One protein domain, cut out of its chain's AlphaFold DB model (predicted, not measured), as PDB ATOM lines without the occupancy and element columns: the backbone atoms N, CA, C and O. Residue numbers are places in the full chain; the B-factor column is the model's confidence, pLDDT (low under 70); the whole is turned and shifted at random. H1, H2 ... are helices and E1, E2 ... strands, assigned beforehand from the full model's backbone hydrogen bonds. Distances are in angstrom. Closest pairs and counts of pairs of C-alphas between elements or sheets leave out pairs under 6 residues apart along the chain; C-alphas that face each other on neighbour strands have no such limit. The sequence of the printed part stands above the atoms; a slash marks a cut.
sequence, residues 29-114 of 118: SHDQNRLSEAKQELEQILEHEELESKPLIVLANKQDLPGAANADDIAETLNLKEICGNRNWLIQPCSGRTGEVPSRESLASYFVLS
ATOM      1  N   SER A  29     233.059 519.348 432.014       92.44
ATOM      2  CA  SER A  29     232.820 519.303 430.565       92.44
ATOM      3  C   SER A  29     231.334 519.229 430.212       92.44
ATOM      4  O   SER A  29     230.975 519.459 429.064       92.44
ATOM      5  N   HIS A  30     230.456 518.880 431.155       92.38
ATOM      6  CA  HIS A  30     229.019 518.778 430.895       92.38
ATOM      7  C   HIS A  30     228.296 520.124 431.073       92.38
ATOM      8  O   HIS A  30     227.262 520.355 430.449       92.38
ATOM      9  N   ASP A  31     228.842 521.029 431.891       88.94
ATOM     10  CA  ASP A  31     228.254 522.343 432.166       88.94
ATOM     11  C   ASP A  31     228.908 523.453 431.326       88.94
ATOM     12  O   ASP A  31     229.818 524.161 431.762       88.94
ATOM     13  N   GLN A  32     228.413 523.629 430.099       83.56
ATOM     14  CA  GLN A  32     228.949 524.618 429.157       83.56
ATOM     15  C   GLN A  32     228.800 526.073 429.633       83.56
ATOM     16  O   GLN A  32     229.629 526.916 429.294       83.56
ATOM     17  N   ASN A  33     227.788 526.384 430.453       84.19
ATOM     18  CA  ASN A  33     227.601 527.744 430.968       84.19
ATOM     19  C   ASN A  33     228.753 528.129 431.903       84.19
ATOM     20  O   ASN A  33     229.266 529.247 431.844       84.19
ATOM     21  N   ARG A  34     229.208 527.177 432.725       84.75
ATOM     22  CA  ARG A  34     230.328 527.378 433.649       84.75
ATOM     23  C   ARG A  34     231.690 527.438 432.966       84.75
ATOM     24  O   ARG A  34     232.607 528.018 433.539       84.75
ATOM     25  N   LEU A  35     231.836 526.915 431.747       86.12
ATOM     26  CA  LEU A  35     233.087 527.047 430.987       86.12
ATOM     27  C   LEU A  35     233.419 528.513 430.669       86.12
ATOM     28  O   LEU A  35     234.587 528.891 430.694       86.12
ATOM     29  N   SER A  36     232.408 529.357 430.437       84.31
ATOM     30  CA  SER A  36     232.623 530.791 430.186       84.31
ATOM     31  C   SER A  36     233.170 531.528 431.415       84.31
ATOM     32  O   SER A  36     234.056 532.368 431.288       84.31
ATOM     33  N   GLU A  37     232.674 531.202 432.610       85.50
ATOM     34  CA  GLU A  37     233.206 531.735 433.875       85.50
ATOM     35  C   GLU A  37     234.621 531.198 434.135       85.50
ATOM     36  O   GLU A  37     235.533 531.955 434.466       85.50
ATOM     37  N   ALA A  38     234.825 529.900 433.894       87.88
ATOM     38  CA  ALA A  38     236.116 529.241 434.036       87.88
ATOM     39  C   ALA A  38     237.198 529.877 433.146       87.88
ATOM     40  O   ALA A  38     238.334 530.045 433.584       87.88
ATOM     41  N   LYS A  39     236.843 530.305 431.927       91.19
ATOM     42  CA  LYS A  39     237.738 531.070 431.050       91.19
ATOM     43  C   LYS A  39     238.253 532.339 431.735       91.19
ATOM     44  O   LYS A  39     239.460 532.548 431.774       91.19
ATOM     45  N   GLN A  40     237.356 533.164 432.276       89.62
ATOM     46  CA  GLN A  40     237.733 534.443 432.891       89.62
ATOM     47  C   GLN A  40     238.638 534.244 434.112       89.62
ATOM     48  O   GLN A  40     239.577 535.010 434.326       89.62
ATOM     49  N   GLU A  41     238.376 533.207 434.910       89.00
ATOM     50  CA  GLU A  41     239.240 532.852 436.037       89.00
ATOM     51  C   GLU A  41     240.607 532.358 435.566       89.00
ATOM     52  O   GLU A  41     241.629 532.759 436.119       89.00
ATOM     53  N   LEU A  42     240.635 531.505 434.540       91.25
ATOM     54  CA  LEU A  42     241.874 530.986 433.976       91.25
ATOM     55  C   LEU A  42     242.740 532.114 433.404       91.25
ATOM     56  O   LEU A  42     243.930 532.144 433.695       91.25
ATOM     57  N   GLU A  43     242.160 533.064 432.670       92.12
ATOM     58  CA  GLU A  43     242.864 534.251 432.162       92.12
ATOM     59  C   GLU A  43     243.565 535.014 433.298       92.12
ATOM     60  O   GLU A  43     244.782 535.192 433.258       92.12
ATOM     61  N   GLN A  44     242.842 535.344 434.372       88.75
ATOM     62  CA  GLN A  44     243.410 536.039 435.536       88.75
ATOM     63  C   GLN A  44     244.502 535.227 436.247       88.75
ATOM     64  O   GLN A  44     245.463 535.789 436.771       88.75
ATOM     65  N   ILE A  45     244.363 533.899 436.297       87.50
ATOM     66  CA  ILE A  45     245.384 533.026 436.884       87.50
ATOM     67  C   ILE A  45     246.657 533.063 436.032       87.50
ATOM     68  O   ILE A  45     247.750 533.191 436.580       87.50
ATOM     69  N   LEU A  46     246.531 532.960 434.707       90.00
ATOM     70  CA  LEU A  46     247.671 532.886 433.791       90.00
ATOM     71  C   LEU A  46     248.430 534.216 433.651       90.00
ATOM     72  O   LEU A  46     249.602 534.175 433.280       90.00
ATOM     73  N   GLU A  47     247.808 535.351 433.991       89.88
ATOM     74  CA  GLU A  47     248.448 536.677 434.073       89.88
ATOM     75  C   GLU A  47     249.479 536.801 435.210       89.88
ATOM     76  O   GLU A  47     250.278 537.737 435.229       89.88
ATOM     77  N   HIS A  48     249.488 535.879 436.177       88.81
ATOM     78  CA  HIS A  48     250.473 535.907 437.253       88.81
ATOM     79  C   HIS A  48     251.881 535.549 436.753       88.81
ATOM     80  O   HIS A  48     252.088 534.478 436.184       88.81
ATOM     81  N   GLU A  49     252.865 536.403 437.064       88.62
ATOM     82  CA  GLU A  49     254.277 536.246 436.666       88.62
ATOM     83  C   GLU A  49     254.863 534.875 437.054       88.62
ATOM     84  O   GLU A  49     255.522 534.216 436.253       88.62
ATOM     85  N   GLU A  50     254.506 534.373 438.239       87.56
ATOM     86  CA  GLU A  50     254.928 533.062 438.757       87.56
ATOM     87  C   GLU A  50     254.435 531.872 437.917       87.56
ATOM     88  O   GLU A  50     254.909 530.746 438.077       87.56
ATOM     89  N   LEU A  51     253.460 532.099 437.033       86.12
ATOM     90  CA  LEU A  51     252.904 531.097 436.134       86.12
ATOM     91  C   LEU A  51     253.265 531.351 434.669       86.12
ATOM     92  O   LEU A  51     252.973 530.467 433.871       86.12
ATOM     93  N   GLU A  52     253.887 532.472 434.291       85.75
ATOM     94  CA  GLU A  52     254.053 532.926 432.893       85.75
ATOM     95  C   GLU A  52     254.597 531.835 431.949       85.75
ATOM     96  O   GLU A  52     254.065 531.613 430.860       85.75
ATOM     97  N   SER A  53     255.612 531.091 432.391       85.25
ATOM     98  CA  SER A  53     256.286 530.046 431.601       85.25
ATOM     99  C   SER A  53     255.845 528.616 431.934       85.25
ATOM    100  O   SER A  53     256.362 527.652 431.363       85.25
ATOM    101  N   LYS A  54     254.895 528.450 432.859       89.44
ATOM    102  CA  LYS A  54     254.533 527.135 433.396       89.44
ATOM    103  C   LYS A  54     253.491 526.433 432.517       89.44
ATOM    104  O   LYS A  54     252.501 527.064 432.131       89.44
ATOM    105  N   PRO A  55     253.668 525.133 432.207       92.31
ATOM    106  CA  PRO A  55     252.725 524.388 431.382       92.31
ATOM    107  C   PRO A  55     251.350 524.274 432.051       92.31
ATOM    108  O   PRO A  55     251.253 524.222 433.280       92.31
ATOM    109  N   LEU A  56     250.305 524.192 431.229       92.69
ATOM    110  CA  LEU A  56     248.913 524.035 431.654       92.69
ATOM    111  C   LEU A  56     248.372 522.655 431.259       92.69
ATOM    112  O   LEU A  56     248.473 522.239 430.111       92.69
ATOM    113  N   ILE A  57     247.720 521.961 432.183       92.19
ATOM    114  CA  ILE A  57     246.904 520.786 431.880       92.19
ATOM    115  C   ILE A  57     245.463 521.108 432.254       92.19
ATOM    116  O   ILE A  57     245.176 521.387 433.415       92.19
ATOM    117  N   VAL A  58     244.548 521.039 431.296       93.06
ATOM    118  CA  VAL A  58     243.112 521.138 431.554       93.06
ATOM    119  C   VAL A  58     242.544 519.731 431.702       93.06
ATOM    120  O   VAL A  58     242.579 518.939 430.762       93.06
ATOM    121  N   LEU A  59     242.015 519.401 432.878       90.06
ATOM    122  CA  LEU A  59     241.278 518.160 433.088       90.06
ATOM    123  C   LEU A  59     239.812 518.383 432.727       90.06
ATOM    124  O   LEU A  59     239.077 519.051 433.457       90.06
ATOM    125  N   ALA A  60     239.403 517.811 431.600       92.25
ATOM    126  CA  ALA A  60     238.031 517.821 431.122       92.25
ATOM    127  C   ALA A  60     237.239 516.739 431.869       92.25
ATOM    128  O   ALA A  60     237.176 515.593 431.428       92.25
ATOM    129  N   ASN A  61     236.679 517.083 433.032       89.50
ATOM    130  CA  ASN A  61     235.972 516.137 433.898       89.50
ATOM    131  C   ASN A  61     234.541 515.867 433.406       89.50
ATOM    132  O   ASN A  61     233.973 516.672 432.668       89.50
ATOM    133  N   LYS A  62     233.939 514.770 433.880       88.81
ATOM    134  CA  LYS A  62     232.573 514.305 433.565       88.81
ATOM    135  C   LYS A  62     232.368 513.798 432.136       88.81
ATOM    136  O   LYS A  62     231.255 513.834 431.619       88.81
ATOM    137  N   GLN A  63     233.421 513.271 431.517       90.00
ATOM    138  CA  GLN A  63     233.347 512.658 430.181       90.00
ATOM    139  C   GLN A  63     232.456 511.404 430.129       90.00
ATOM    140  O   GLN A  63     232.082 510.945 429.057       90.00
ATOM    141  N   ASP A  64     232.067 510.864 431.285       87.44
ATOM    142  CA  ASP A  64     231.103 509.772 431.401       87.44
ATOM    143  C   ASP A  64     229.638 510.207 431.200       87.44
ATOM    144  O   ASP A  64     228.753 509.354 431.112       87.44
ATOM    145  N   LEU A  65     229.356 511.515 431.157       90.44
ATOM    146  CA  LEU A  65     228.009 512.040 430.946       90.44
ATOM    147  C   LEU A  65     227.725 512.281 429.456       90.44
ATOM    148  O   LEU A  65     228.567 512.825 428.738       90.44
ATOM    149  N   PRO A  66     226.514 511.948 428.973       92.25
ATOM    150  CA  PRO A  66     226.127 512.260 427.605       92.25
ATOM    151  C   PRO A  66     226.104 513.777 427.393       92.25
ATOM    152  O   PRO A  66     225.579 514.521 428.221       92.25
ATOM    153  N   GLY A  67     226.659 514.234 426.271       91.31
ATOM    154  CA  GLY A  67     226.743 515.661 425.947       91.31
ATOM    155  C   GLY A  67     227.875 516.412 426.652       91.31
ATOM    156  O   GLY A  67     227.887 517.639 426.604       91.31
ATOM    157  N   ALA A  68     228.813 515.713 427.303       93.44
ATOM    158  CA  ALA A  68     230.070 516.321 427.729       93.44
ATOM    159  C   ALA A  68     230.837 516.885 426.519       93.44
ATOM    160  O   ALA A  68     230.966 516.220 425.489       93.44
ATOM    161  N   ALA A  69     231.329 518.114 426.654       94.88
ATOM    162  CA  ALA A  69     232.136 518.798 425.657       94.88
ATOM    163  C   ALA A  69     233.427 518.017 425.385       94.88
ATOM    164  O   ALA A  69     234.068 517.504 426.309       94.88
ATOM    165  N   ASN A  70     233.806 517.931 424.112       94.62
ATOM    166  CA  ASN A  70     235.064 517.303 423.726       94.62
ATOM    167  C   ASN A  70     236.241 518.283 423.922       94.62
ATOM    168  O   ASN A  70     236.068 519.436 424.320       94.62
ATOM    169  N   ALA A  71     237.463 517.820 423.655       93.75
ATOM    170  CA  ALA A  71     238.658 518.641 423.832       93.75
ATOM    171  C   ALA A  71     238.678 519.890 422.932       93.75
ATOM    172  O   ALA A  71     239.104 520.948 423.390       93.75
ATOM    173  N   ASP A  72     238.200 519.795 421.691       95.56
ATOM    174  CA  ASP A  72     238.181 520.926 420.760       95.56
ATOM    175  C   ASP A  72     237.186 522.001 421.223       95.56
ATOM    176  O   ASP A  72     237.551 523.175 421.299       95.56
ATOM    177  N   ASP A  73     235.983 521.597 421.647       95.44
ATOM    178  CA  ASP A  73     234.953 522.505 422.171       95.44
ATOM    179  C   ASP A  73     235.447 523.254 423.423       95.44
ATOM    180  O   ASP A  73     235.221 524.455 423.590       95.44
ATOM    181  N   ILE A  74     236.151 522.548 424.317       95.94
ATOM    182  CA  ILE A  74     236.734 523.134 425.532       95.94
ATOM    183  C   ILE A  74     237.870 524.092 425.170       95.94
ATOM    184  O   ILE A  74     237.940 525.186 425.729       95.94
ATOM    185  N   ALA A  75     238.749 523.712 424.237       96.31
ATOM    186  CA  ALA A  75     239.848 524.564 423.790       96.31
ATOM    187  C   ALA A  75     239.341 525.879 423.187       96.31
ATOM    188  O   ALA A  75     239.930 526.932 423.438       96.31
ATOM    189  N   GLU A  76     238.258 525.815 422.410       96.38
ATOM    190  CA  GLU A  76     237.600 526.979 421.821       96.38
ATOM    191  C   GLU A  76     236.911 527.834 422.890       96.38
ATOM    192  O   GLU A  76     237.180 529.031 422.985       96.38
ATOM    193  N   THR A  77     236.099 527.223 423.758       95.25
ATOM    194  CA  THR A  77     235.342 527.945 424.796       95.25
ATOM    195  C   THR A  77     236.260 528.650 425.795       95.25
ATOM    196  O   THR A  77     236.011 529.797 426.165       95.25
ATOM    197  N   LEU A  78     237.350 527.996 426.206       95.69
ATOM    198  CA  LEU A  78     238.367 528.579 427.085       95.69
ATOM    199  C   LEU A  78     239.368 529.469 426.339       95.69
ATOM    200  O   LEU A  78     240.213 530.090 426.975       95.69
ATOM    201  N   ASN A  79     239.294 529.534 425.009       96.19
ATOM    202  CA  ASN A  79     240.196 530.306 424.163       96.19
ATOM    203  C   ASN A  79     241.691 529.983 424.378       96.19
ATOM    204  O   ASN A  79     242.549 530.867 424.353       96.19
ATOM    205  N   LEU A  80     242.020 528.701 424.591       95.88
ATOM    206  CA  LEU A  80     243.357 528.270 425.032       95.88
ATOM    207  C   LEU A  80     244.470 528.684 424.068       95.88
ATOM    208  O   LEU A  80     245.566 529.020 424.508       95.88
ATOM    209  N   LYS A  81     244.194 528.696 422.760       94.50
ATOM    210  CA  LYS A  81     245.170 529.107 421.738       94.50
ATOM    211  C   LYS A  81     245.622 530.555 421.915       94.50
ATOM    212  O   LYS A  81     246.800 530.837 421.727       94.50
ATOM    213  N   GLU A  82     244.704 531.451 422.265       94.69
ATOM    214  CA  GLU A  82     245.014 532.866 422.460       94.69
ATOM    215  C   GLU A  82     245.659 533.094 423.828       94.69
ATOM    216  O   GLU A  82     246.755 533.646 423.900       94.69
ATOM    217  N   ILE A  83     245.038 532.597 424.903       93.50
ATOM    218  CA  ILE A  83     245.472 532.909 426.274       93.50
ATOM    219  C   ILE A  83     246.770 532.193 426.668       93.50
ATOM    220  O   ILE A  83     247.499 532.663 427.538       93.50
ATOM    221  N   CYS A  84     247.085 531.051 426.043       92.69
ATOM    222  CA  CYS A  84     248.341 530.349 426.305       92.69
ATOM    223  C   CYS A  84     249.489 530.845 425.415       92.69
ATOM    224  O   CYS A  84     250.641 530.722 425.820       92.69
ATOM    225  N   GLY A  85     249.227 531.399 424.226       90.06
ATOM    226  CA  GLY A  85     250.279 531.835 423.302       90.06
ATOM    227  C   GLY A  85     251.334 530.744 423.049       90.06
ATOM    228  O   GLY A  85     251.035 529.706 422.465       90.06
ATOM    229  N   ASN A  86     252.568 530.967 423.523       89.62
ATOM    230  CA  ASN A  86     253.692 530.021 423.406       89.62
ATOM    231  C   ASN A  86     253.783 528.989 424.550       89.62
ATOM    232  O   ASN A  86     254.671 528.136 424.542       89.62
ATOM    233  N   ARG A  87     252.915 529.077 425.562       93.25
ATOM    234  CA  ARG A  87     252.866 528.141 426.690       93.25
ATOM    235  C   ARG A  87     252.403 526.769 426.209       93.25
ATOM    236  O   ARG A  87     251.411 526.657 425.497       93.25
ATOM    237  N   ASN A  88     253.066 525.710 426.672       93.75
ATOM    238  CA  ASN A  88     252.607 524.343 426.435       93.75
ATOM    239  C   ASN A  88     251.310 524.073 427.207       93.75
ATOM    240  O   ASN A  88     251.268 524.269 428.426       93.75
ATOM    241  N   TRP A  89     250.288 523.567 426.521       95.69
ATOM    242  CA  TRP A  89     249.041 523.148 427.150       95.69
ATOM    243  C   TRP A  89     248.522 521.818 426.600       95.69
ATOM    244  O   TRP A  89     248.812 521.443 425.465       95.69
ATOM    245  N   LEU A  90     247.761 521.100 427.424       94.12
ATOM    246  CA  LEU A  90     247.115 519.836 427.074       94.12
ATOM    247  C   LEU A  90     245.715 519.781 427.684       94.12
ATOM    248  O   LEU A  90     245.532 520.178 428.831       94.12
ATOM    249  N   ILE A  91     244.749 519.229 426.951       94.50
ATOM    250  CA  ILE A  91     243.451 518.837 427.507       94.50
ATOM    251  C   ILE A  91     243.451 517.324 427.683       94.50
ATOM    252  O   ILE A  91     243.724 516.584 426.740       94.50
ATOM    253  N   GLN A  92     243.134 516.869 428.889       91.75
ATOM    254  CA  GLN A  92     243.053 515.456 429.220       91.75
ATOM    255  C   GLN A  92     241.621 515.122 429.661       91.75
ATOM    256  O   GLN A  92     241.168 515.657 430.679       91.75
ATOM    257  N   PRO A  93     240.900 514.241 428.941       89.56
ATOM    258  CA  PRO A  93     239.608 513.749 429.397       89.56
ATOM    259  C   PRO A  93     239.766 512.972 430.702       89.56
ATOM    260  O   PRO A  93     240.726 512.209 430.868       89.56
ATOM    261  N   CYS A  94     238.820 513.163 431.619       85.62
ATOM    262  CA  CYS A  94     238.742 512.388 432.844       85.62
ATOM    263  C   CYS A  94     237.299 512.225 433.348       85.62
ATOM    264  O   CYS A  94     236.376 512.961 432.982       85.62
ATOM    265  N   SER A  95     237.109 511.252 434.233       84.44
ATOM    266  CA  SER A  95     235.906 511.128 435.043       84.44
ATOM    267  C   SER A  95     236.281 510.735 436.463       84.44
ATOM    268  O   SER A  95     236.681 509.606 436.754       84.44
ATOM    269  N   GLY A  96     236.083 511.675 437.387       75.38
ATOM    270  CA  GLY A  96     236.216 511.396 438.817       75.38
ATOM    271  C   GLY A  96     235.226 510.339 439.323       75.38
ATOM    272  O   GLY A  96     235.466 509.748 440.371       75.38
ATOM    273  N   ARG A  97     234.133 510.072 438.585       74.38
ATOM    274  CA  ARG A  97     233.114 509.081 438.961       74.38
ATOM    275  C   ARG A  97     233.522 507.657 438.593       74.38
ATOM    276  O   ARG A  97     233.290 506.748 439.385       74.38
ATOM    277  N   THR A  98     234.098 507.454 437.410       71.75
ATOM    278  CA  THR A  98     234.547 506.126 436.952       71.75
ATOM    279  C   THR A  98     235.976 505.804 437.394       71.75
ATOM    280  O   THR A  98     236.404 504.659 437.282       71.75
ATOM    281  N   GLY A  99     236.701 506.790 437.937       64.50
ATOM    282  CA  GLY A  99     238.095 506.643 438.359       64.50
ATOM    283  C   GLY A  99     239.097 506.795 437.213       64.50
ATOM    284  O   GLY A  99     240.293 506.609 437.422       64.50
ATOM    285  N   GLU A 100     238.633 507.163 436.018       69.38
ATOM    286  CA  GLU A 100     239.469 507.495 434.866       69.38
ATOM    287  C   GLU A 100     240.068 508.889 435.061       69.38
ATOM    288  O   GLU A 100     239.595 509.886 434.523       69.38
ATOM    289  N   VAL A 101     241.101 508.972 435.893       68.31
ATOM    290  CA  VAL A 101     241.876 510.188 436.148       68.31
ATOM    291  C   VAL A 101     243.363 509.889 435.944       68.31
ATOM    292  O   VAL A 101     243.783 508.744 436.133       68.31
ATOM    293  N   PRO A 102     244.192 510.881 435.568       66.25
ATOM    294  CA  PRO A 102     245.636 510.685 435.508       66.25
ATOM    295  C   PRO A 102     246.173 510.187 436.853       66.25
ATOM    296  O   PRO A 102     245.704 510.614 437.912       66.25
ATOM    297  N   SER A 103     247.155 509.284 436.818       64.12
ATOM    298  CA  SER A 103     247.721 508.728 438.047       64.12
ATOM    299  C   SER A 103     248.302 509.839 438.932       64.12
ATOM    300  O   SER A 103     248.843 510.831 438.439       64.12
ATOM    301  N   ARG A 104     248.214 509.673 440.257       57.16
ATOM    302  CA  ARG A 104     248.730 510.652 441.227       57.16
ATOM    303  C   ARG A 104     250.227 510.928 441.039       57.16
ATOM    304  O   ARG A 104     250.664 512.047 441.272       57.16
ATOM    305  N   GLU A 105     250.989 509.937 440.587       54.69
ATOM    306  CA  GLU A 105     252.413 510.075 440.257       54.69
ATOM    307  C   GLU A 105     252.629 510.981 439.038       54.69
ATOM    308  O   GLU A 105     253.543 511.799 439.037       54.69
ATOM    309  N   SER A 106     251.737 510.916 438.043       56.53
ATOM    310  CA  SER A 106     251.790 511.760 436.841       56.53
ATOM    311  C   SER A 106     251.540 513.245 437.126       56.53
ATOM    312  O   SER A 106     251.966 514.085 436.340       56.53
ATOM    313  N   LEU A 107     250.862 513.578 438.229       57.34
ATOM    314  CA  LEU A 107     250.506 514.956 438.597       57.34
ATOM    315  C   LEU A 107     251.209 515.454 439.871       57.34
ATOM    316  O   LEU A 107     250.957 516.576 440.300       57.34
ATOM    317  N   ALA A 108     252.101 514.657 440.469       48.59
ATOM    318  CA  ALA A 108     252.680 514.924 441.791       48.59
ATOM    319  C   ALA A 108     253.467 516.246 441.894       48.59
ATOM    320  O   ALA A 108     253.586 516.792 442.988       48.59
ATOM    321  N   SER A 109     253.977 516.764 440.771       47.41
ATOM    322  CA  SER A 109     254.751 518.016 440.695       47.41
ATOM    323  C   SER A 109     253.926 519.237 440.260       47.41
ATOM    324  O   SER A 109     254.453 520.352 440.192       47.41
ATOM    325  N   TYR A 110     252.650 519.042 439.918       53.78
ATOM    326  CA  TYR A 110     251.765 520.094 439.423       53.78
ATOM    327  C   TYR A 110     250.904 520.649 440.557       53.78
ATOM    328  O   TYR A 110     250.415 519.901 441.403       53.78
ATOM    329  N   PHE A 111     250.672 521.963 440.556       54.28
ATOM    330  CA  PHE A 111     249.656 522.539 441.427       54.28
ATOM    331  C   PHE A 111     248.285 522.193 440.851       54.28
ATOM    332  O   PHE A 111     247.906 522.658 439.772       54.28
ATOM    333  N   VAL A 112     247.570 521.310 441.546       52.94
ATOM    334  CA  VAL A 112     246.259 520.831 441.113       52.94
ATOM    335  C   VAL A 112     245.176 521.723 441.701       52.94
ATOM    336  O   VAL A 112     244.815 521.571 442.866       52.94
ATOM    337  N   LEU A 113     244.593 522.596 440.876       55.97
ATOM    338  CA  LEU A 113     243.331 523.280 441.176       55.97
ATOM    339  C   LEU A 113     242.138 522.321 440.980       55.97
ATOM    340  O   LEU A 113     241.185 522.601 440.260       55.97
ATOM    341  N   SER A 114     242.193 521.154 441.619       46.25
ATOM    342  CA  SER A 114     241.001 520.381 441.979       46.25
ATOM    343  C   SER A 114     240.475 521.091 443.227       46.25
ATOM    344  O   SER A 114     241.252 521.334 444.143       46.25
TER     345      SER A 114
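This is residues 29 to 114 of the 118 residues of an uncharacterized protein of Astyanax mexicanus (UniProt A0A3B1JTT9). Two parallel strands, E1 and E2, run through the middle, with helices H1, H2 and H3 on one side and residues 94 to 110, a loop, on the other. The printed part has 86 residues, under half in named elements: H1 E1 H2 H3 E2 E3, class mixed. It is compact, radius of gyration of the C-alphas 13.0 A, spanning 36 by 31 by 17 A.

E1, residues 56 to 61, and E2, residues 89 to 93, are parallel neighbours joined through H2, residues 71 to 77, and H3, residues 80 to 84: a strand-helix-strand unit, its crossover right-handed. N 58 and O 90 are within hydrogen-bond range, 2.8 A. H1, residues 32 to 46, touches H2 with residues 35 to 39 alone, closest C-alphas Leu 35 and Thr 77, 6.6 A. H1 has 8 of 11 O i to N i+4 pairs within range; H2 and H3 have every one.

H1, 21.0 A long, begins at C-alpha 32, (228.949, 524.618, 429.157). E3, residues 111 to 113, ends at (243.331, 523.280, 441.176).

The printed part has no cut. The link E2 to E3 is long. Residues 99 to 114 have pLDDT under 70.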